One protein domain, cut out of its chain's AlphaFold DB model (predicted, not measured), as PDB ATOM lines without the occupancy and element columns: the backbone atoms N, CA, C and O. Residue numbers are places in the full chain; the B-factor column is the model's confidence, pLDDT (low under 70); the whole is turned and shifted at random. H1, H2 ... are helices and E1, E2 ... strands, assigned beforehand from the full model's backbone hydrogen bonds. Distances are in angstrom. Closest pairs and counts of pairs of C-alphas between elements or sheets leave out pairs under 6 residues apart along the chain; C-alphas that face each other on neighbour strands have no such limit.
ATOM      1  N   PRO A 553     148.681 144.664 201.474       65.00
ATOM      2  CA  PRO A 553     149.540 145.711 200.931       65.00
ATOM      3  C   PRO A 553     148.982 146.191 199.587       65.00
ATOM      4  O   PRO A 553     148.418 145.401 198.830       65.00
ATOM      5  N   SER A 554     149.134 147.485 199.301       70.62
ATOM      6  CA  SER A 554     148.722 148.079 198.026       70.62
ATOM      7  C   SER A 554     149.390 147.342 196.868       70.62
ATOM      8  O   SER A 554     150.621 147.310 196.776       70.62
ATOM      9  N   CYS A 555     148.584 146.747 195.991       77.19
ATOM     10  CA  CYS A 555     149.085 146.102 194.787       77.19
ATOM     11  C   CYS A 555     149.291 147.179 193.722       77.19
ATOM     12  O   CYS A 555     148.327 147.609 193.091       77.19
ATOM     13  N   ILE A 556     150.542 147.602 193.539       80.50
ATOM     14  CA  ILE A 556     150.957 148.392 192.378       80.50
ATOM     15  C   ILE A 556     151.476 147.408 191.337       80.50
ATOM     16  O   ILE A 556     152.503 146.767 191.548       80.50
ATOM     17  N   ASN A 557     150.763 147.297 190.223       83.75
ATOM     18  CA  ASN A 557     151.120 146.444 189.097       83.75
ATOM     19  C   ASN A 557     151.204 147.292 187.826       83.75
ATOM     20  O   ASN A 557     150.327 148.117 187.570       83.75
ATOM     21  N   SER A 558     152.240 147.080 187.014       84.69
ATOM     22  CA  SER A 558     152.411 147.743 185.718       84.69
ATOM     23  C   SER A 558     152.636 146.736 184.593       84.69
ATOM     24  O   SER A 558     153.318 145.727 184.769       84.69
ATOM     25  N   GLY A 559     152.033 147.001 183.436       81.94
ATOM     26  CA  GLY A 559     152.101 146.161 182.242       81.94
ATOM     27  C   GLY A 559     152.267 147.011 180.989       81.94
ATOM     28  O   GLY A 559     151.978 148.205 181.005       81.94
ATOM     29  N   PHE A 560     152.740 146.401 179.906       82.19
ATOM     30  CA  PHE A 560     152.934 147.072 178.622       82.19
ATOM     31  C   PHE A 560     152.096 146.403 177.532       82.19
ATOM     32  O   PHE A 560     151.953 145.188 177.529       82.19
ATOM     33  N   ILE A 561     151.547 147.187 176.608       77.81
ATOM     34  CA  ILE A 561     150.927 146.708 175.366       77.81
ATOM     35  C   ILE A 561     151.568 147.438 174.192       77.81
ATOM     36  O   ILE A 561     151.846 148.629 174.280       77.81
ATOM     37  N   THR A 562     151.782 146.735 173.084       79.94
ATOM     38  CA  THR A 562     152.279 147.323 171.837       79.94
ATOM     39  C   THR A 562     151.156 147.333 170.808       79.94
ATOM     40  O   THR A 562     150.577 146.286 170.523       79.94
ATOM     41  N   ILE A 563     150.855 148.499 170.240       77.94
ATOM     42  CA  ILE A 563     149.866 148.681 169.173       77.94
ATOM     43  C   ILE A 563     150.597 149.066 167.886       77.94
ATOM     44  O   ILE A 563     151.473 149.927 167.894       77.94
ATOM     45  N   GLY A 564     150.240 148.430 166.772       76.00
ATOM     46  CA  GLY A 564     150.693 148.840 165.448       76.00
ATOM     47  C   GLY A 564     149.877 150.025 164.922       76.00
ATOM     48  O   GLY A 564     148.652 149.992 164.946       76.00
ATOM     49  N   CYS A 565     150.544 151.063 164.429       76.31
ATOM     50  CA  CYS A 565     149.937 152.223 163.780       76.31
ATOM     51  C   CYS A 565     150.449 152.346 162.344       76.31
ATOM     52  O   CYS A 565     151.657 152.272 162.109       76.31
ATOM     53  N   SER A 566     149.561 152.596 161.380       75.25
ATOM     54  CA  SER A 566     149.998 152.859 160.006       75.25
ATOM     55  C   SER A 566     150.550 154.284 159.883       75.25
ATOM     56  O   SER A 566     149.940 155.257 160.339       75.25
ATOM     57  N   ASN A 567     151.730 154.418 159.273       72.38
ATOM     58  CA  ASN A 567     152.336 155.707 158.951       72.38
ATOM     59  C   ASN A 567     152.171 155.990 157.447       72.38
ATOM     60  O   ASN A 567     152.959 155.476 156.651       72.38
ATOM     61  N   PRO A 568     151.201 156.821 157.021       70.44
ATOM     62  CA  PRO A 568     150.911 157.028 155.600       70.44
ATOM     63  C   PRO A 568     151.966 157.861 154.854       70.44
ATOM     64  O   PRO A 568     151.810 158.095 153.657       70.44
ATOM     65  N   VAL A 569     153.025 158.341 155.522       68.00
ATOM     66  CA  VAL A 569     154.138 159.033 154.845       68.00
ATOM     67  C   VAL A 569     155.125 158.043 154.227       68.00
ATOM     68  O   VAL A 569     155.760 158.365 153.227       68.00
ATOM     69  N   VAL A 570     155.238 156.847 154.812       72.25
ATOM     70  CA  VAL A 570     156.202 155.803 154.415       72.25
ATOM     71  C   VAL A 570     155.577 154.421 154.201       72.25
ATOM     72  O   VAL A 570     156.241 153.534 153.693       72.25
ATOM     73  N   ASN A 571     154.305 154.223 154.560       75.25
ATOM     74  CA  ASN A 571     153.607 152.928 154.592       75.25
ATOM     75  C   ASN A 571     154.243 151.872 155.524       75.25
ATOM     76  O   ASN A 571     153.917 150.692 155.432       75.25
ATOM     77  N   ILE A 572     155.104 152.291 156.455       71.94
ATOM     78  CA  ILE A 572     155.751 151.423 157.449       71.94
ATOM     79  C   ILE A 572     154.871 151.311 158.701       71.94
ATOM     80  O   ILE A 572     154.281 152.295 159.168       71.94
ATOM     81  N   LEU A 573     154.812 150.107 159.275       76.38
ATOM     82  CA  LEU A 573     154.163 149.866 160.557       76.38
ATOM     83  C   LEU A 573     154.974 150.494 161.697       76.38
ATOM     84  O   LEU A 573     156.119 150.132 161.948       76.38
ATOM     85  N   SER A 574     154.354 151.419 162.418       77.81
ATOM     86  CA  SER A 574     154.956 152.107 163.558       77.81
ATOM     87  C   SER A 574     154.435 151.511 164.859       77.81
ATOM     88  O   SER A 574     153.226 151.422 165.044       77.81
ATOM     89  N   LEU A 575     155.318 151.109 165.771       82.31
ATOM     90  CA  LEU A 575     154.910 150.553 167.065       82.31
ATOM     91  C   LEU A 575     154.676 151.677 168.081       82.31
ATOM     92  O   LEU A 575     155.554 152.506 168.294       82.31
ATOM     93  N   LEU A 576     153.508 151.690 168.717       84.19
ATOM     94  CA  LEU A 576     153.138 152.581 169.814       84.19
ATOM     95  C   LEU A 576     153.007 151.753 171.095       84.19
ATOM     96  O   LEU A 576     152.203 150.822 171.159       84.19
ATOM     97  N   PHE A 577     153.797 152.080 172.114       87.69
ATOM     98  CA  PHE A 577     153.789 151.357 173.385       87.69
ATOM     99  C   PHE A 577     152.829 152.028 174.369       87.69
ATOM    100  O   PHE A 577     152.811 153.245 174.485       87.69
ATOM    101  N   TYR A 578     152.051 151.247 175.106       87.69
ATOM    102  CA  TYR A 578     151.169 151.705 176.172       87.69
ATOM    103  C   TYR A 578     151.586 151.043 177.478       87.69
ATOM    104  O   TYR A 578     151.391 149.843 177.661       87.69
ATOM    105  N   PHE A 579     152.127 151.828 178.400       90.00
ATOM    106  CA  PHE A 579     152.396 151.405 179.767       90.00
ATOM    107  C   PHE A 579     151.150 151.674 180.608       90.00
ATOM    108  O   PHE A 579     150.789 152.831 180.807       90.00
ATOM    109  N   LEU A 580     150.491 150.622 181.089       90.12
ATOM    110  CA  LEU A 580     149.371 150.698 182.025       90.12
ATOM    111  C   LEU A 580     149.883 150.461 183.442       90.12
ATOM    112  O   LEU A 580     150.548 149.459 183.702       90.12
ATOM    113  N   GLN A 581     149.520 151.344 184.363       93.06
ATOM    114  CA  GLN A 581     149.727 151.187 185.794       93.06
ATOM    115  C   GLN A 581     148.370 151.057 186.494       93.06
ATOM    116  O   GLN A 581     147.436 151.816 186.236       93.06
ATOM    117  N   VAL A 582     148.282 150.082 187.394       91.25
ATOM    118  CA  VAL A 582     147.119 149.812 188.237       91.25
ATOM    119  C   VAL A 582     147.579 149.862 189.690       91.25
ATOM    120  O   VAL A 582     148.401 149.046 190.105       91.25
ATOM    121  N   ASP A 583     147.060 150.819 190.455       93.75
ATOM    122  CA  ASP A 583     147.249 150.914 191.906       93.75
ATOM    123  C   ASP A 583     145.929 150.595 192.616       93.75
ATOM    124  O   ASP A 583     144.912 151.263 192.397       93.75
ATOM    125  N   VAL A 584     145.930 149.552 193.446       91.25
ATOM    126  CA  VAL A 584     144.746 149.090 194.176       91.25
ATOM    127  C   VAL A 584     144.894 149.360 195.670       91.25
ATOM    128  O   VAL A 584     145.753 148.778 196.340       91.25
ATOM    129  N   SER A 585     144.017 150.215 196.205       85.75
ATOM    130  CA  SER A 585     144.074 150.661 197.599       85.75
ATOM    131  C   SER A 585     142.671 150.898 198.189       85.75
ATOM    132  O   SER A 585     141.949 151.769 197.703       85.75
ATOM    133  N   PRO A 586     142.269 150.177 199.257       84.75
ATOM    134  CA  PRO A 586     142.965 149.034 199.858       84.75
ATOM    135  C   PRO A 586     143.024 147.836 198.893       84.75
ATOM    136  O   PRO A 586     142.212 147.741 197.973       84.75
ATOM    137  N   GLY A 587     143.965 146.912 199.115       85.75
ATOM    138  CA  GLY A 587     144.111 145.714 198.280       85.75
ATOM    139  C   GLY A 587     142.865 144.809 198.269       85.75
ATOM    140  O   GLY A 587     141.955 144.932 199.093       85.75
ATOM    141  N   ILE A 588     142.825 143.890 197.305       89.88
ATOM    142  CA  ILE A 588     141.589 143.214 196.891       89.88
ATOM    143  C   ILE A 588     141.115 142.173 197.911       89.88
ATOM    144  O   ILE A 588     141.849 141.261 198.288       89.88
ATOM    145  N   VAL A 589     139.840 142.268 198.302       90.94
ATOM    146  CA  VAL A 589     139.155 141.293 199.163       90.94
ATOM    147  C   VAL A 589     138.037 140.613 198.372       90.94
ATOM    148  O   VAL A 589     137.162 141.276 197.818       90.94
ATOM    149  N   ALA A 590     138.045 139.278 198.333       91.88
ATOM    150  CA  ALA A 590     137.091 138.479 197.562       91.88
ATOM    151  C   ALA A 590     135.623 138.791 197.923       91.88
ATOM    152  O   ALA A 590     135.234 138.761 199.093       91.88
ATOM    153  N   GLY A 591     134.789 139.067 196.916       92.19
ATOM    154  CA  GLY A 591     133.381 139.441 197.098       92.19
ATOM    155  C   GLY A 591     133.132 140.870 197.607       92.19
ATOM    156  O   GLY A 591     131.973 141.220 197.846       92.19
ATOM    157  N   ALA A 592     134.173 141.686 197.808       93.19
ATOM    158  CA  ALA A 592     134.059 143.063 198.283       93.19
ATOM    159  C   ALA A 592     134.265 144.088 197.149       93.19
ATOM    160  O   ALA A 592     134.955 143.797 196.165       93.19
ATOM    161  N   PRO A 593     133.693 145.301 197.274       95.06
ATOM    162  CA  PRO A 593     134.085 146.420 196.435       95.06
ATOM    163  C   PRO A 593     135.498 146.899 196.793       95.06
ATOM    164  O   PRO A 593     135.857 146.944 197.971       95.06
ATOM    165  N   PHE A 594     136.266 147.291 195.784       94.06
ATOM    166  CA  PHE A 594     137.583 147.908 195.911       94.06
ATOM    167  C   PHE A 594     137.738 149.013 194.859       94.06
ATOM    168  O   PHE A 594     137.125 148.947 193.792       94.06
ATOM    169  N   ASP A 595     138.556 150.018 195.155       95.62
ATOM    170  CA  ASP A 595     138.888 151.080 194.208       95.62
ATOM    171  C   ASP A 595     140.245 150.769 193.563       95.62
ATOM    172  O   ASP A 595     141.222 150.478 194.259       95.62
ATOM    173  N   ALA A 596     140.305 150.823 192.232       95.12
ATOM    174  CA  ALA A 596     141.548 150.750 191.474       95.12
ATOM    175  C   ALA A 596     141.771 152.070 190.738       95.12
ATOM    176  O   ALA A 596     140.870 152.591 190.077       95.12
ATOM    177  N   THR A 597     142.975 152.609 190.874       96.19
ATOM    178  CA  THR A 597     143.435 153.803 190.173       96.19
ATOM    179  C   THR A 597     144.248 153.366 188.968       96.19
ATOM    180  O   THR A 597     145.265 152.689 189.108       96.19
ATOM    181  N   LEU A 598     143.754 153.726 187.788       94.56
ATOM    182  CA  LEU A 598     144.325 153.387 186.495       94.56
ATOM    183  C   LEU A 598     145.016 154.627 185.930       94.56
ATOM    184  O   LEU A 598     144.420 155.702 185.888       94.56
ATOM    185  N   SER A 599     146.266 154.485 185.513       95.12
ATOM    186  CA  SER A 599     147.059 155.540 184.876       95.12
ATOM    187  C   SER A 599     148.021 154.922 183.864       95.12
ATOM    188  O   SER A 599     148.101 153.698 183.739       95.12
ATOM    189  N   GLY A 600     148.757 155.734 183.107       93.56
ATOM    190  CA  GLY A 600     149.712 155.181 182.157       93.56
ATOM    191  C   GLY A 600     150.488 156.202 181.345       93.56
ATOM    192  O   GLY A 600     150.395 157.405 181.578       93.56
ATOM    193  N   VAL A 601     151.244 155.698 180.373       93.94
ATOM    194  CA  VAL A 601     151.978 156.487 179.376       93.94
ATOM    195  C   VAL A 601     151.852 155.798 178.020       93.94
ATOM    196  O   VAL A 601     152.173 154.617 177.902       93.94
ATOM    197  N   ALA A 602     151.413 156.528 176.996       91.81
ATOM    198  CA  ALA A 602     151.545 156.112 175.603       91.81
ATOM    199  C   ALA A 602     152.862 156.674 175.043       91.81
ATOM    200  O   ALA A 602     153.089 157.878 175.085       91.81
ATOM    201  N   GLN A 603     153.746 155.814 174.554       93.69
ATOM    202  CA  GLN A 603     155.128 156.133 174.228       93.69
ATOM    203  C   GLN A 603     155.415 155.870 172.744       93.69
ATOM    204  O   GLN A 603     155.399 154.724 172.283       93.69
ATOM    205  N   PHE A 604     155.730 156.933 172.001       90.94
ATOM    206  CA  PHE A 604     156.159 156.835 170.604       90.94
ATOM    207  C   PHE A 604     157.688 156.651 170.526       90.94
ATOM    208  O   PHE A 604     158.424 157.440 171.133       90.94
ATOM    209  N   PRO A 605     158.195 155.648 169.784       90.88
ATOM    210  CA  PRO A 605     159.620 155.353 169.703       90.88
ATOM    211  C   PRO A 605     160.409 156.394 168.916       90.88
ATOM    212  O   PRO A 605     159.900 157.067 168.024       90.88
ATOM    213  N   VAL A 606     161.707 156.468 169.211       91.50
ATOM    214  CA  VAL A 606     162.659 157.335 168.501       91.50
ATOM    215  C   VAL A 606     162.645 157.063 166.989       91.50
ATOM    216  O   VAL A 606     162.598 158.006 166.205       91.50
ATOM    217  N   THR A 607     162.590 155.789 166.584       87.50
ATOM    218  CA  THR A 607     162.552 155.359 165.174       87.50
ATOM    219  C   THR A 607     161.364 155.940 164.402       87.50
ATOM    220  O   THR A 607     161.524 156.360 163.259       87.50
ATOM    221  N   PHE A 608     160.191 156.056 165.033       86.31
ATOM    222  CA  PHE A 608     159.003 156.660 164.420       86.31
ATOM    223  C   PHE A 608     159.249 158.116 164.010       86.31
ATOM    224  O   PHE A 608     158.939 158.521 162.886       86.31
ATOM    225  N   PHE A 609     159.845 158.905 164.905       90.19
ATOM    226  CA  PHE A 609     160.176 160.294 164.603       90.19
ATOM    227  C   PHE A 609     161.377 160.418 163.677       90.19
ATOM    228  O   PHE A 609     161.402 161.356 162.889       90.19
ATOM    229  N   ASP A 610     162.340 159.498 163.746       89.31
ATOM    230  CA  ASP A 610     163.516 159.487 162.875       89.31
ATOM    231  C   ASP A 610     163.127 159.300 161.411       89.31
ATOM    232  O   ASP A 610     163.563 160.086 160.570       89.31
ATOM    233  N   ILE A 611     162.228 158.355 161.129       86.06
ATOM    234  CA  ILE A 611     161.636 158.182 159.801       86.06
ATOM    235  C   ILE A 611     160.888 159.459 159.391       86.06
ATOM    236  O   ILE A 611     161.082 159.964 158.288       86.06
ATOM    237  N   ALA A 612     160.100 160.063 160.290       85.56
ATOM    238  CA  ALA A 612     159.436 161.336 160.003       85.56
ATOM    239  C   ALA A 612     160.427 162.487 159.701       85.56
ATOM    240  O   ALA A 612     160.109 163.359 158.894       85.56
ATOM    241  N   GLN A 613     161.638 162.494 160.280       87.69
ATOM    242  CA  GLN A 613     162.653 163.520 160.004       87.69
ATOM    243  C   GLN A 613     163.227 163.456 158.577       87.69
ATOM    244  O   GLN A 613     163.716 164.484 158.105       87.69
ATOM    245  N   THR A 614     163.215 162.300 157.899       83.06
ATOM    246  CA  THR A 614     163.819 162.149 156.555       83.06
ATOM    247  C   THR A 614     162.884 162.625 155.441       83.06
ATOM    248  O   THR A 614     163.326 163.217 154.455       83.06
ATOM    249  N   VAL A 615     161.579 162.409 155.615       84.00
ATOM    250  CA  VAL A 615     160.522 162.745 154.645       84.00
ATOM    251  C   VAL A 615     160.045 164.198 154.722       84.00
ATOM    252  O   VAL A 615     159.437 164.701 153.775       84.00
ATOM    253  N   ILE A 616     160.321 164.893 155.828       82.50
ATOM    254  CA  ILE A 616     159.814 166.240 156.111       82.50
ATOM    255  C   ILE A 616     160.956 167.274 156.067       82.50
ATOM    256  O   ILE A 616     161.810 167.295 156.955       82.50
ATOM    257  N   PRO A 617     160.982 168.186 155.071       83.19
ATOM    258  CA  PRO A 617     162.020 169.211 154.974       83.19
ATOM    259  C   PRO A 617     162.011 170.174 156.169       83.19
ATOM    260  O   PRO A 617     161.048 170.915 156.367       83.19
ATOM    261  N   GLY A 618     163.114 170.206 156.923       88.69
ATOM    262  CA  GLY A 618     163.250 171.004 158.147       88.69
ATOM    263  C   GLY A 618     162.814 170.277 159.423       88.69
ATOM    264  O   GLY A 618     162.923 170.856 160.502       88.69
ATOM    265  N   GLY A 619     162.375 169.021 159.307       89.06
ATOM    266  CA  GLY A 619     162.092 168.131 160.427       89.06
ATOM    267  C   GLY A 619     160.782 168.396 161.161       89.06
ATOM    268  O   GLY A 619     160.068 169.367 160.911       89.06
ATOM    269  N   VAL A 620     160.489 167.508 162.108       89.81
ATOM    270  CA  VAL A 620     159.362 167.611 163.041       89.81
ATOM    271  C   VAL A 620     159.901 167.861 164.444       89.81
ATOM    272  O   VAL A 620     160.666 167.042 164.951       89.81
ATOM    273  N   SER A 621     159.472 168.949 165.084       91.69
ATOM    274  CA  SER A 621     159.792 169.262 166.487       91.69
ATOM    275  C   SER A 621     158.579 169.238 167.424       91.69
ATOM    276  O   SER A 621     158.757 169.250 168.638       91.69
ATOM    277  N   GLN A 622     157.355 169.209 166.891       91.06
ATOM    278  CA  GLN A 622     156.104 169.240 167.655       91.06
ATOM    279  C   GLN A 622     155.055 168.339 167.008       91.06
ATOM    280  O   GLN A 622     155.032 168.188 165.784       91.06
ATOM    281  N   VAL A 623     154.157 167.784 167.821       89.38
ATOM    282  CA  VAL A 623     152.999 167.013 167.349       89.38
ATOM    283  C   VAL A 623     151.716 167.451 168.053       89.38
ATOM    284  O   VAL A 623     151.746 167.982 169.164       89.38
ATOM    285  N   PHE A 624     150.584 167.224 167.390       87.25
ATOM    286  CA  PHE A 624     149.240 167.515 167.876       87.25
ATOM    287  C   PHE A 624     148.551 166.194 168.213       87.25
ATOM    288  O   PHE A 624     148.525 165.262 167.406       87.25
ATOM    289  N   LEU A 625     148.007 166.109 169.419       86.69
ATOM    290  CA  LEU A 625     147.298 164.939 169.916       86.69
ATOM    291  C   LEU A 625     145.798 165.141 169.675       86.69
ATOM    292  O   LEU A 625     145.174 165.978 170.327       86.69
ATOM    293  N   ASP A 626     145.233 164.369 168.744       79.25
ATOM    294  CA  ASP A 626     143.788 164.276 168.536       79.25
ATOM    295  C   ASP A 626     143.283 162.936 169.098       79.25
ATOM    296  O   ASP A 626     143.674 161.863 168.643       79.25
ATOM    297  N   ASP A 627     142.385 163.006 170.077       74.44
ATOM    298  CA  ASP A 627     141.530 161.903 170.546       74.44
ATOM    299  C   ASP A 627     142.194 160.548 170.892       74.44
ATOM    300  O   ASP A 627     141.534 159.508 170.876       74.44
ATOM    301  N   ALA A 628     143.479 160.534 171.258       76.81
ATOM    302  CA  ALA A 628     144.138 159.338 171.776       76.81
ATOM    303  C   ALA A 628     143.507 158.898 173.115       76.81
ATOM    304  O   ALA A 628     143.607 159.587 174.130       76.81
ATOM    305  N   LYS A 629     142.854 157.732 173.103       84.44
ATOM    306  CA  LYS A 629     142.144 157.143 174.245       84.44
ATOM    307  C   LYS A 629     142.495 155.671 174.390       84.44
ATOM    308  O   LYS A 629     142.433 154.925 173.416       84.44
ATOM    309  N   ALA A 630     142.784 155.246 175.613       86.19
ATOM    310  CA  ALA A 630     142.935 153.841 175.971       86.19
ATOM    311  C   ALA A 630     141.756 153.400 176.846       86.19
ATOM    312  O   ALA A 630     141.570 153.930 177.938       86.19
ATOM    313  N   THR A 631     140.971 152.420 176.401       89.88
ATOM    314  CA  THR A 631     139.921 151.824 177.241       89.88
ATOM    315  C   THR A 631     140.491 150.626 177.991       89.88
ATOM    316  O   THR A 631     140.933 149.656 177.379       89.88
ATOM    317  N   VAL A 632     140.471 150.683 179.319       90.56
ATOM    318  CA  VAL A 632     140.893 149.616 180.230       90.56
ATOM    319  C   VAL A 632     139.660 148.937 180.814       90.56
ATOM    320  O   VAL A 632     138.691 149.592 181.191       90.56
ATOM    321  N   SER A 633     139.707 147.615 180.909       92.56
ATOM    322  CA  SER A 633     138.598 146.765 181.336       92.56
ATOM    323  C   SER A 633     139.072 145.686 182.308       92.56
ATOM    324  O   SER A 633     140.260 145.350 182.370       92.56
ATOM    325  N   VAL A 634     138.142 145.115 183.072       92.38
ATOM    326  CA  VAL A 634     138.417 143.893 183.838       92.38
ATOM    327  C   VAL A 634     138.129 142.693 182.947       92.38
ATOM    328  O   VAL A 634     136.999 142.509 182.502       92.38
ATOM    329  N   ARG A 635     139.141 141.855 182.711       90.44
ATOM    330  CA  ARG A 635     139.001 140.645 181.886       90.44
ATOM    331  C   ARG A 635     138.458 139.461 182.677       90.44
ATOM    332  O   ARG A 635     137.715 138.649 182.137       90.44
ATOM    333  N   SER A 636     138.819 139.349 183.955       93.06
ATOM    334  CA  SER A 636     138.269 138.330 184.853       93.06
ATOM    335  C   SER A 636     138.450 138.692 186.328       93.06
ATOM    336  O   SER A 636     139.270 139.538 186.691       93.06
ATOM    337  N   GLY A 637     137.674 138.036 187.195       92.94
ATOM    338  CA  GLY A 637     137.873 138.072 188.643       92.94
ATOM    339  C   GLY A 637     137.287 139.285 189.365       92.94
ATOM    340  O   GLY A 637     137.304 139.315 190.594       92.94
ATOM    341  N   ALA A 638     136.738 140.264 188.646       95.25
ATOM    342  CA  ALA A 638     135.881 141.306 189.199       95.25
ATOM    343  C   ALA A 638     134.821 141.755 188.182       95.25
ATOM    344  O   ALA A 638     134.887 141.449 186.993       95.25
ATOM    345  N   THR A 639     133.862 142.544 188.661       95.94
ATOM    346  CA  THR A 639     132.886 143.267 187.839       95.94
ATOM    347  C   THR A 639     132.979 144.768 188.107       95.94
ATOM    348  O   THR A 639     133.119 145.196 189.251       95.94
ATOM    349  N   GLY A 640     132.895 145.587 187.063       94.56
ATOM    350  CA  GLY A 640     132.920 147.046 187.165       94.56
ATOM    351  C   GLY A 640     132.780 147.705 185.792       94.56
ATOM    352  O   GLY A 640     132.543 146.999 184.813       94.56
ATOM    353  N   PRO A 641     132.857 149.042 185.720       95.06
ATOM    354  CA  PRO A 641     132.825 149.768 184.457       95.06
ATOM    355  C   PRO A 641     134.174 149.690 183.733       95.06
ATOM    356  O   PRO A 641     135.230 149.652 184.370       95.06
ATOM    357  N   ASP A 642     134.132 149.764 182.407       93.75
ATOM    358  CA  ASP A 642     135.314 150.079 181.607       93.75
ATOM    359  C   ASP A 642     135.716 151.539 181.835       93.75
ATOM    360  O   ASP A 642     134.873 152.421 182.043       93.75
ATOM    361  N   VAL A 643     137.019 151.797 181.812       94.06
ATOM    362  CA  VAL A 643     137.611 153.099 182.104       94.06
ATOM    363  C   VAL A 643     138.360 153.588 180.880       94.06
ATOM    364  O   VAL A 643     139.324 152.970 180.441       94.06
ATOM    365  N   VAL A 644     137.919 154.719 180.337       92.62
ATOM    366  CA  VAL A 644     138.623 155.409 179.256       92.62
ATOM    367  C   VAL A 644     139.653 156.344 179.878       92.62
ATOM    368  O   VAL A 644     139.283 157.260 180.609       92.62
ATOM    369  N   LEU A 645     140.925 156.109 179.576       92.44
ATOM    370  CA  LEU A 645     142.038 156.995 179.887       92.44
ATOM    371  C   LEU A 645     142.286 157.889 178.665       92.44
ATOM    372  O   LEU A 645     142.683 157.388 177.607       92.44
ATOM    373  N   GLY A 646     142.018 159.191 178.788       92.19
ATOM    374  CA  GLY A 646     142.523 160.188 177.843       92.19
ATOM    375  C   GLY A 646     144.009 160.469 178.078       92.19
ATOM    376  O   GLY A 646     144.648 159.837 178.920       92.19
ATOM    377  N   PHE A 647     144.563 161.445 177.366       91.69
ATOM    378  CA  PHE A 647     145.873 162.017 177.680       91.69
ATOM    379  C   PHE A 647     145.751 163.110 178.756       91.69
ATOM    380  O   PHE A 647     144.830 163.923 178.716       91.69
ATOM    381  N   ASP A 648     146.686 163.155 179.705       94.31
ATOM    382  CA  ASP A 648     146.710 164.176 180.757       94.31
ATOM    383  C   ASP A 648     147.275 165.495 180.205       94.31
ATOM    384  O   ASP A 648     148.483 165.756 180.221       94.31
ATOM    385  N   GLU A 649     146.377 166.350 179.709       91.56
ATOM    386  CA  GLU A 649     146.709 167.675 179.167       91.56
ATOM    387  C   GLU A 649     147.459 168.580 180.159       91.56
ATOM    388  O   GLU A 649     148.140 169.510 179.728       91.56
ATOM    389  N   ALA A 650     147.353 168.336 181.472       92.81
ATOM    390  CA  ALA A 650     148.033 169.134 182.491       92.81
ATOM    391  C   ALA A 650     149.497 168.712 182.708       92.81
ATOM    392  O   ALA A 650     150.278 169.491 183.263       92.81
ATOM    393  N   PHE A 741     162.196 158.944 173.323       94.50
ATOM    394  CA  PHE A 741     160.793 158.602 173.136       94.50
ATOM    395  C   PHE A 741     159.895 159.797 173.471       94.50
ATOM    396  O   PHE A 741     160.179 160.521 174.422       94.50
ATOM    397  N   LEU A 742     158.799 159.980 172.734       94.56
ATOM    398  CA  LEU A 742     157.762 160.933 173.130       94.56
ATOM    399  C   LEU A 742     156.775 160.229 174.066       94.56
ATOM    400  O   LEU A 742     155.955 159.427 173.614       94.56
ATOM    401  N   ASP A 743     156.866 160.559 175.351       94.69
ATOM    402  CA  ASP A 743     155.979 160.076 176.406       94.69
ATOM    403  C   ASP A 743     154.722 160.951 176.506       94.69
ATOM    404  O   ASP A 743     154.790 162.129 176.860       94.69
ATOM    405  N   ILE A 744     153.561 160.360 176.227       94.69
ATOM    406  CA  ILE A 744     152.240 160.968 176.395       94.69
ATOM    407  C   ILE A 744     151.619 160.408 177.681       94.69
ATOM    408  O   ILE A 744     151.138 159.271 177.673       94.69
ATOM    409  N   PRO A 745     151.626 161.152 178.800       95.06
ATOM    410  CA  PRO A 745     150.986 160.699 180.028       95.06
ATOM    411  C   PRO A 745     149.479 160.548 179.810       95.06
ATOM    412  O   PRO A 745     148.842 161.389 179.176       95.06
ATOM    413  N   LEU A 746     148.910 159.472 180.345       94.31
ATOM    414  CA  LEU A 746     147.474 159.223 180.352       94.31
ATOM    415  C   LEU A 746     146.846 159.740 181.650       94.31
ATOM    416  O   LEU A 746     147.479 159.723 182.709       94.31
ATOM    417  N   GLU A 747     145.588 160.170 181.567       95.12
ATOM    418  CA  GLU A 747     144.803 160.606 182.720       95.12
ATOM    419  C   GLU A 747     144.787 159.532 183.815       95.12
ATOM    420  O   GLU A 747     144.667 158.336 183.550       95.12
ATOM    421  N   THR A 748     144.866 159.966 185.073       95.69
ATOM    422  CA  THR A 748     144.721 159.071 186.226       95.69
ATOM    423  C   THR A 748     143.252 158.988 186.636       95.69
ATOM    424  O   THR A 748     142.687 159.961 187.137       95.69
ATOM    425  N   VAL A 749     142.630 157.820 186.457       96.19
ATOM    426  CA  VAL A 749     141.201 157.594 186.717       96.19
ATOM    427  C   VAL A 749     141.009 156.490 187.755       96.19
ATOM    428  O   VAL A 749     141.389 155.340 187.547       96.19
ATOM    429  N   THR A 750     140.372 156.825 188.878       96.44
ATOM    430  CA  THR A 750     139.954 155.846 189.892       96.44
ATOM    431  C   THR A 750     138.541 155.343 189.605       96.44
ATOM    432  O   THR A 750     137.610 156.140 189.478       96.44
ATOM    433  N   ALA A 751     138.366 154.022 189.563       96.06
ATOM    434  CA  ALA A 751     137.068 153.371 189.419       96.06
ATOM    435  C   ALA A 751     136.856 152.278 190.477       96.06
ATOM    436  O   ALA A 751     137.791 151.593 190.893       96.06
ATOM    437  N   THR A 752     135.600 152.116 190.898       96.31
ATOM    438  CA  THR A 752     135.193 151.085 191.860       96.31
ATOM    439  C   THR A 752     134.797 149.805 191.131       96.31
ATOM    440  O   THR A 752     133.876 149.802 190.309       96.31
ATOM    441  N   TYR A 753     135.435 148.706 191.506       95.56
ATOM    442  CA  TYR A 753     135.169 147.351 191.033       95.56
ATOM    443  C   TYR A 753     134.645 146.494 192.190       95.56
ATOM    444  O   TYR A 753     134.818 146.833 193.355       95.56
ATOM    445  N   THR A 754     133.982 145.377 191.896       95.94
ATOM    446  CA  THR A 754     133.583 144.366 192.888       95.94
ATOM    447  C   THR A 754     134.279 143.059 192.561       95.94
ATOM    448  O   THR A 754     134.006 142.477 191.513       95.94
ATOM    449  N   ALA A 755     135.172 142.606 193.441       94.88
ATOM    450  CA  ALA A 755     135.912 141.366 193.248       94.88
ATOM    451  C   ALA A 755     134.985 140.148 193.303       94.88
ATOM    452  O   ALA A 755     134.093 140.066 194.150       94.88
ATOM    453  N   ASP A 756     135.242 139.167 192.448       93.50
ATOM    454  CA  ASP A 756     134.600 137.862 192.502       93.50
ATOM    455  C   ASP A 756     135.045 137.091 193.754       93.50
ATOM    456  O   ASP A 756     135.991 137.449 194.464       93.50
ATOM    457  N   THR A 757     134.389 135.963 194.028       90.44
ATOM    458  CA  THR A 757     134.774 135.068 195.132       90.44
ATOM    459  C   THR A 757     136.150 134.420 194.947       90.44
ATOM    460  O   THR A 757     136.654 133.812 195.886       90.44
ATOM    461  N   SER A 758     136.748 134.519 193.754       88.06
ATOM    462  CA  SER A 758     138.130 134.115 193.473       88.06
ATOM    463  C   SER A 758     139.174 135.123 193.949       88.06
ATOM    464  O   SER A 758     140.327 134.729 194.053       88.06
ATOM    465  N   GLY A 759     138.793 136.384 194.196       78.25
ATOM    466  CA  GLY A 759     139.610 137.495 194.714       78.25
ATOM    467  C   GLY A 759     140.819 137.952 193.884       78.25
ATOM    468  O   GLY A 759     141.170 139.122 193.966       78.25
ATOM    469  N   SER A 760     141.425 137.096 193.059       87.19
ATOM    470  CA  SER A 760     142.363 137.528 192.020       87.19
ATOM    471  C   SER A 760     141.602 138.275 190.931       87.19
ATOM    472  O   SER A 760     140.635 137.730 190.398       87.19
ATOM    473  N   VAL A 761     142.056 139.479 190.585       89.88
ATOM    474  CA  VAL A 761     141.484 140.305 189.509       89.88
ATOM    475  C   VAL A 761     142.504 140.490 188.406       89.88
ATOM    476  O   VAL A 761     143.695 140.651 188.682       89.88
ATOM    477  N   LEU A 762     142.006 140.490 187.173       91.31
ATOM    478  CA  LEU A 762     142.777 140.710 185.970       91.31
ATOM    479  C   LEU A 762     142.286 141.947 185.210       91.31
ATOM    480  O   LEU A 762     141.161 141.969 184.706       91.31
ATOM    481  N   PHE A 763     143.168 142.933 185.066       90.50
ATOM    482  CA  PHE A 763     142.970 144.093 184.197       90.50
ATOM    483  C   PHE A 763     143.610 143.877 182.822       90.50
ATOM    484  O   PHE A 763     144.652 143.234 182.705       90.50
ATOM    485  N   GLY A 764     143.002 144.452 181.786       85.44
ATOM    486  CA  GLY A 764     143.550 144.493 180.433       85.44
ATOM    487  C   GLY A 764     142.834 145.529 179.571       85.44
ATOM    488  O   GLY A 764     141.695 145.908 179.849       85.44
ATOM    489  N   PHE A 765     143.485 145.993 178.511       81.38
ATOM    490  CA  PHE A 765     142.865 146.908 177.549       81.38
ATOM    491  C   PHE A 765     141.685 146.209 176.862       81.38
ATOM    492  O   PHE A 765     141.742 144.999 176.645       81.38
ATOM    493  N   TRP A 766     140.609 146.944 176.599       74.56
ATOM    494  CA  TRP A 766     139.345 146.425 176.069       74.56
ATOM    495  C   TRP A 766     139.483 145.924 174.630       74.56
ATOM    496  O   TRP A 766     139.950 146.656 173.758       74.56
ATOM    497  N   ASP A 767     139.006 144.706 174.385       63.56
ATOM    498  CA  ASP A 767     138.567 144.253 173.066       63.56
ATOM    499  C   ASP A 767     137.035 144.298 173.007       63.56
ATOM    500  O   ASP A 767     136.369 144.260 174.039       63.56
ATOM    501  N   ASP A 768     136.460 144.454 171.813       51.03
ATOM    502  CA  ASP A 768     135.007 144.586 171.674       51.03
ATOM    503  C   ASP A 768     134.301 143.224 171.871       51.03
ATOM    504  O   ASP A 768     134.449 142.331 171.034       51.03
ATOM    505  N   PRO A 769     133.473 143.038 172.919       44.28
ATOM    506  CA  PRO A 769     132.727 141.800 173.130       44.28
ATOM    507  C   PRO A 769     131.547 141.638 172.156       44.28
ATOM    508  O   PRO A 769     130.873 140.608 172.182       44.28
ATOM    509  N   ALA A 770     131.233 142.634 171.316       48.59
ATOM    510  CA  ALA A 770     130.096 142.567 170.399       48.59
ATOM    511  C   ALA A 770     130.251 141.514 169.285       48.59
ATOM    512  O   ALA A 770     129.246 141.124 168.683       48.59
ATOM    513  N   ALA A 806     142.920 137.139 167.521       26.88
ATOM    514  CA  ALA A 806     142.292 137.941 166.478       26.88
ATOM    515  C   ALA A 806     141.304 138.914 167.134       26.88
ATOM    516  O   ALA A 806     140.242 138.501 167.604       26.88
ATOM    517  N   LEU A 807     141.662 140.196 167.178       26.95
ATOM    518  CA  LEU A 807     140.746 141.246 167.612       26.95
ATOM    519  C   LEU A 807     139.698 141.523 166.516       26.95
ATOM    520  O   LEU A 807     139.951 141.272 165.335       26.95
ATOM    521  N   PRO A 808     138.494 141.984 166.882       27.30
ATOM    522  CA  PRO A 808     137.478 142.339 165.906       27.30
ATOM    523  C   PRO A 808     137.692 143.713 165.273       27.30
ATOM    524  O   PRO A 808     138.155 144.653 165.919       27.30
ATOM    525  N   THR A 809     137.204 143.835 164.036       29.77
ATOM    526  CA  THR A 809     136.924 145.095 163.337       29.77
ATOM    527  C   THR A 809     136.260 146.108 164.274       29.77
ATOM    528  O   THR A 809     135.260 145.787 164.918       29.77
ATOM    529  N   ALA A 810     136.772 147.339 164.343       25.67
ATOM    530  CA  ALA A 810     136.291 148.338 165.293       25.67
ATOM    531  C   ALA A 810     134.872 148.837 164.939       25.67
ATOM    532  O   ALA A 810     134.703 149.775 164.156       25.67
ATOM    533  N   VAL A 811     133.826 148.257 165.547       25.48
ATOM    534  CA  VAL A 811     132.414 148.598 165.264       25.48
ATOM    535  C   VAL A 811     131.980 149.910 165.943       25.48
ATOM    536  O   VAL A 811     130.988 149.983 166.672       25.48
ATOM    537  N   TYR A 812     132.676 151.006 165.644       28.05
ATOM    538  CA  TYR A 812     132.145 152.342 165.886       28.05
ATOM    539  C   TYR A 812     131.157 152.708 164.779       28.05
ATOM    540  O   TYR A 812     131.499 152.782 163.599       28.05
ATOM    541  N   SER A 813     129.910 153.003 165.151       26.41
ATOM    542  CA  SER A 813     128.903 153.489 164.207       26.41
ATOM    543  C   SER A 813     129.187 154.945 163.806       26.41
ATOM    544  O   SER A 813     128.540 155.862 164.311       26.41
ATOM    545  N   ALA A 814     130.151 155.127 162.899       26.61
ATOM    546  CA  ALA A 814     130.630 156.397 162.356       26.61
ATOM    547  C   ALA A 814     131.066 157.430 163.422       26.61
ATOM    548  O   ALA A 814     130.316 158.370 163.710       26.61
ATOM    549  N   PRO A 815     132.301 157.332 163.951       29.95
ATOM    550  CA  PRO A 815     132.970 158.510 164.474       29.95
ATOM    551  C   PRO A 815     133.280 159.422 163.279       29.95
ATOM    552  O   PRO A 815     134.014 159.060 162.359       29.95
ATOM    553  N   THR A 816     132.679 160.608 163.250       32.03
ATOM    554  CA  THR A 816     133.157 161.677 162.373       32.03
ATOM    555  C   THR A 816     134.450 162.219 162.970       32.03
ATOM    556  O   THR A 816     134.368 163.053 163.865       32.03
ATOM    557  N   GLU A 817     135.573 161.707 162.456       33.34
ATOM    558  CA  GLU A 817     136.997 162.068 162.649       33.34
ATOM    559  C   GLU A 817     137.857 160.855 163.074       33.34
ATOM    560  O   GLU A 817     137.370 159.984 163.796       33.34
ATOM    561  N   PRO A 818     139.110 160.744 162.582       34.75
ATOM    562  CA  PRO A 818     139.994 159.629 162.909       34.75
ATOM    563  C   PRO A 818     140.601 159.772 164.310       34.75
ATOM    564  O   PRO A 818     141.104 160.838 164.665       34.75
ATOM    565  N   ILE A 819     140.627 158.665 165.053       39.41
ATOM    566  CA  ILE A 819     141.444 158.493 166.261       39.41
ATOM    567  C   ILE A 819     142.908 158.434 165.806       39.41
ATOM    568  O   ILE A 819     143.265 157.538 165.035       39.41
ATOM    569  N   GLY A 820     143.757 159.375 166.230       43.75
ATOM    570  CA  GLY A 820     145.128 159.396 165.725       43.75
ATOM    571  C   GLY A 820     145.971 160.613 166.080       43.75
ATOM    572  O   GLY A 820     145.484 161.731 166.209       43.75
ATOM    573  N   LEU A 821     147.286 160.409 166.150       42.25
ATOM    574  CA  LEU A 821     148.239 161.514 166.214       42.25
ATOM    575  C   LEU A 821     148.138 162.353 164.927       42.25
ATOM    576  O   LEU A 821     148.038 161.799 163.831       42.25
ATOM    577  N   ARG A 822     148.230 163.684 165.025       50.94
ATOM    578  CA  ARG A 822     148.468 164.547 163.861       50.94
ATOM    579  C   ARG A 822     149.786 165.281 164.008       50.94
ATOM    580  O   ARG A 822     149.950 166.133 164.873       50.94
ATOM    581  N   VAL A 823     150.720 165.024 163.106       44.81
ATOM    582  CA  VAL A 823     151.903 165.882 162.987       44.81
ATOM    583  C   VAL A 823     151.522 167.079 162.126       44.81
ATOM    584  O   VAL A 823     150.995 166.890 161.026       44.81
ATOM    585  N   SER A 824     151.790 168.298 162.605       44.06
ATOM    586  CA  SER A 824     151.709 169.500 161.773       44.06
ATOM    587  C   SER A 824     152.999 170.304 161.790       44.06
ATOM    588  O   SER A 824     153.724 170.356 162.781       44.06
ATOM    589  N   LEU A 825     153.286 170.900 160.638       43.88
ATOM    590  CA  LEU A 825     154.556 171.531 160.322       43.88
ATOM    591  C   LEU A 825     154.330 172.973 159.921       43.88
ATOM    592  O   LEU A 825     153.864 173.217 158.808       43.88
ATOM    593  N   ASN A 826     154.701 173.906 160.802       46.53
ATOM    594  CA  ASN A 826     154.752 175.342 160.511       46.53
ATOM    595  C   ASN A 826     153.526 175.830 159.698       46.53
ATOM    596  O   ASN A 826     153.672 176.449 158.644       46.53
ATOM    597  N   ASP A 827     152.326 175.475 160.174       48.12
ATOM    598  CA  ASP A 827     151.002 175.804 159.617       48.12
ATOM    599  C   ASP A 827     150.661 175.241 158.210       48.12
ATOM    600  O   ASP A 827     149.687 175.692 157.601       48.12
ATOM    601  N   ALA A 828     151.429 174.291 157.650       37.69
ATOM    602  CA  ALA A 828     151.364 173.969 156.211       37.69
ATOM    603  C   ALA A 828     151.083 172.506 155.803       37.69
ATOM    604  O   ALA A 828     150.564 172.291 154.706       37.69
ATOM    605  N   LEU A 829     151.419 171.503 156.618       43.94
ATOM    606  CA  LEU A 829     151.209 170.085 156.281       43.94
ATOM    607  C   LEU A 829     150.710 169.318 157.503       43.94
ATOM    608  O   LEU A 829     151.403 169.297 158.514       43.94
ATOM    609  N   PHE A 830     149.544 168.678 157.384       54.94
ATOM    610  CA  PHE A 830     148.989 167.766 158.385       54.94
ATOM    611  C   PHE A 830     149.121 166.330 157.890       54.94
ATOM    612  O   PHE A 830     148.526 165.977 156.871       54.94
ATOM    613  N   VAL A 831     149.846 165.499 158.635       55.03
ATOM    614  CA  VAL A 831     149.837 164.045 158.449       55.03
ATOM    615  C   VAL A 831     148.989 163.438 159.569       55.03
ATOM    616  O   VAL A 831     149.398 163.525 160.730       55.03
ATOM    617  N   PRO A 832     147.813 162.859 159.268       56.41
ATOM    618  CA  PRO A 832     147.090 162.028 160.219       56.41
ATOM    619  C   PRO A 832     147.740 160.642 160.285       56.41
ATOM    620  O   PRO A 832     147.953 160.011 159.254       56.41
ATOM    621  N   PHE A 833     148.029 160.159 161.488       57.91
ATOM    622  CA  PHE A 833     148.500 158.795 161.733       57.91
ATOM    623  C   PHE A 833     147.335 157.989 162.285       57.91
ATOM    624  O   PHE A 833     146.815 158.321 163.349       57.91
ATOM    625  N   GLN A 834     146.910 156.951 161.568       57.88
ATOM    626  CA  GLN A 834     145.767 156.143 161.977       57.88
ATOM    627  C   GLN A 834     146.259 154.880 162.689       57.88
ATOM    628  O   GLN A 834     146.727 153.922 162.071       57.88
ATOM    629  N   CYS A 835     146.143 154.899 164.016       54.19
ATOM    630  CA  CYS A 835     146.317 153.724 164.858       54.19
ATOM    631  C   CYS A 835     144.999 152.941 164.881       54.19
ATOM    632  O   CYS A 835     144.136 153.192 165.720       54.19
ATOM    633  N   SER A 880     151.881 136.719 179.850       35.41
ATOM    634  CA  SER A 880     152.630 137.646 180.706       35.41
ATOM    635  C   SER A 880     152.103 139.088 180.719       35.41
ATOM    636  O   SER A 880     152.533 139.874 181.560       35.41
ATOM    637  N   PHE A 881     151.188 139.459 179.818       48.50
ATOM    638  CA  PHE A 881     150.581 140.800 179.765       48.50
ATOM    639  C   PHE A 881     149.433 141.030 180.754       48.50
ATOM    640  O   PHE A 881     148.837 142.107 180.806       48.50
ATOM    641  N   LEU A 882     149.115 140.012 181.547       52.88
ATOM    642  CA  LEU A 882     147.940 139.967 182.395       52.88
ATOM    643  C   LEU A 882     148.261 140.468 183.814       52.88
ATOM    644  O   LEU A 882     148.889 139.776 184.618       52.88
ATOM    645  N   LEU A 883     147.806 141.686 184.139       56.41
ATOM    646  CA  LEU A 883     148.046 142.318 185.442       56.41
ATOM    647  C   LEU A 883     147.202 141.670 186.539       56.41
ATOM    648  O   LEU A 883     146.062 142.065 186.792       56.41
ATOM    649  N   SER A 884     147.791 140.670 187.197       67.81
ATOM    650  CA  SER A 884     147.188 139.964 188.326       67.81
ATOM    651  C   SER A 884     147.546 140.616 189.665       67.81
ATOM    652  O   SER A 884     148.712 140.731 190.038       67.81
ATOM    653  N   CYS A 885     146.529 141.013 190.428       68.69
ATOM    654  CA  CYS A 885     146.683 141.309 191.855       68.69
ATOM    655  C   CYS A 885     146.339 140.034 192.647       68.69
ATOM    656  O   CYS A 885     145.157 139.681 192.703       68.69
ATOM    657  N   PRO A 886     147.318 139.297 193.211       59.50
ATOM    658  CA  PRO A 886     147.042 138.092 193.986       59.50
ATOM    659  C   PRO A 886     146.445 138.423 195.363       59.50
ATOM    660  O   PRO A 886     146.783 139.431 195.981       59.50
ATOM    661  N   ILE A 887     145.591 137.533 195.874       56.53
ATOM    662  CA  ILE A 887     145.081 137.605 197.250       56.53
ATOM    663  C   ILE A 887     146.196 137.248 198.248       56.53
ATOM    664  O   ILE A 887     146.908 136.265 198.043       56.53
ATOM    665  N   ASN A 888     146.247 137.942 199.389       44.03
ATOM    666  CA  ASN A 888     146.730 137.357 200.645       44.03
ATOM    667  C   ASN A 888     145.518 136.985 201.517       44.03
ATOM    668  O   ASN A 888     144.621 137.810 201.695       44.03
ATOM    669  N   PHE A 889     145.477 135.731 201.981       40.16
ATOM    670  CA  PHE A 889     144.371 135.139 202.753       40.16
ATOM    671  C   PHE A 889     144.364 135.557 204.233       40.16
ATOM    672  O   PHE A 889     145.465 135.691 204.808       40.16
TER     673      PHE A 889
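Overview. This is residues 553 to 650, 741 to 770, 806 to 835 and 880 to 889 of the 889 residues of an uncharacterized protein of Myxococcales bacterium (UniProt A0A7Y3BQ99). Two curled sheets, E1 E2 E3 E7 and E6 E5 E8 E11, bend toward each other into a long, flattened, nearly closed barrel, with E7 beside E6 on one side and E1 beside E11 on the other. The far ends of the hairpin E1 and E2 run on beyond it, to the end of the model where H1 and the small sheet E4 E9 E10 lie. The 168 printed residues hold one named helix and eleven named strands, in the order E1 E2 E3 H1 E4 E5 E6 E7 E8 E9 E10 E11; each sheet is antiparallel, in the strand orders just given, and the class is mostly strand. The whole is only just compact, close to loose, with a radius of gyration of the C-alphas of 18.4 A, and elongated, spanning 61 by 33 by 28 A.

Along the chain. In the first sheet, E1 is residues 555 to 567, 37.2 A long, beginning at C-alpha 555 (149.085, 146.102, 194.787). E2 is 572 to 584, 38.4 A; E3 is 593 to 604, 35.5 A; E7 is 742 to 755, 35.6 A, and bends by 67 degrees at residue 752. In the second, E6 is 643 to 645, E5 630 to 636, 18.5 A, E8 761 to 765, and E11 883 to 885, ending at C-alpha 885 (146.683, 141.309, 191.855). H1 is 606 to 615, 15.0 A. E4 is 622 to 626, E9 820 to 825, 16.3 A, and E10 829 to 832.

Arrangement. E1, E2 and E3 form a meander, each strand the antiparallel neighbour of the one before. In the hairpin E1 and E2, N 561 and O 578 are 2.9 A apart; in the hairpin E2 and E3, N 579 and O 601 are 2.8 A apart. E3 pairs with E7 through N 598 and O 749, 2.9 A. This sheet is strongly twisted. The closest C-alphas of E6 and E7 are those of Leu 645 and Glu 747, 5.4 A apart; those of E1 and E11 are Cys 555 and Cys 885, 6.1 A. In the hairpin E5 and E6, N 632 and O 643 are 2.8 A apart; E5 and E8 have N 633 and O 764 at 2.8 A, and E8 and E11 have N 885 and O 761 at 3.3 A. H1 is on the first sheet at a height of 5.9 A, over none of its strands; its closest C-alpha pair with E2 is Phe 608 and Ser 574, 6.2 A. Of its O i to N i+4 pairs, 5 of 6 are within hydrogen-bond range. E4 and E9 have N 624 and O 822 at 2.8 A; the hairpin E9 and E10 has N 831 and O 823 at 3.0 A.

Size, cuts and confidence. The farthest C-alphas, of Pro 617 and Phe 889, are 61.3 A apart. Three cuts leave C-alpha gaps of 19.0 A from 650 to 741, 13.6 A from 770 to 806 and 23.4 A from 835 to 880. Of the links printed whole, none is long. Residues 806 to 819 hold no named element. Mean pLDDT of the printed part is 76.3; 46 residues are under 70, among them 806 to 835 and 880 to 889.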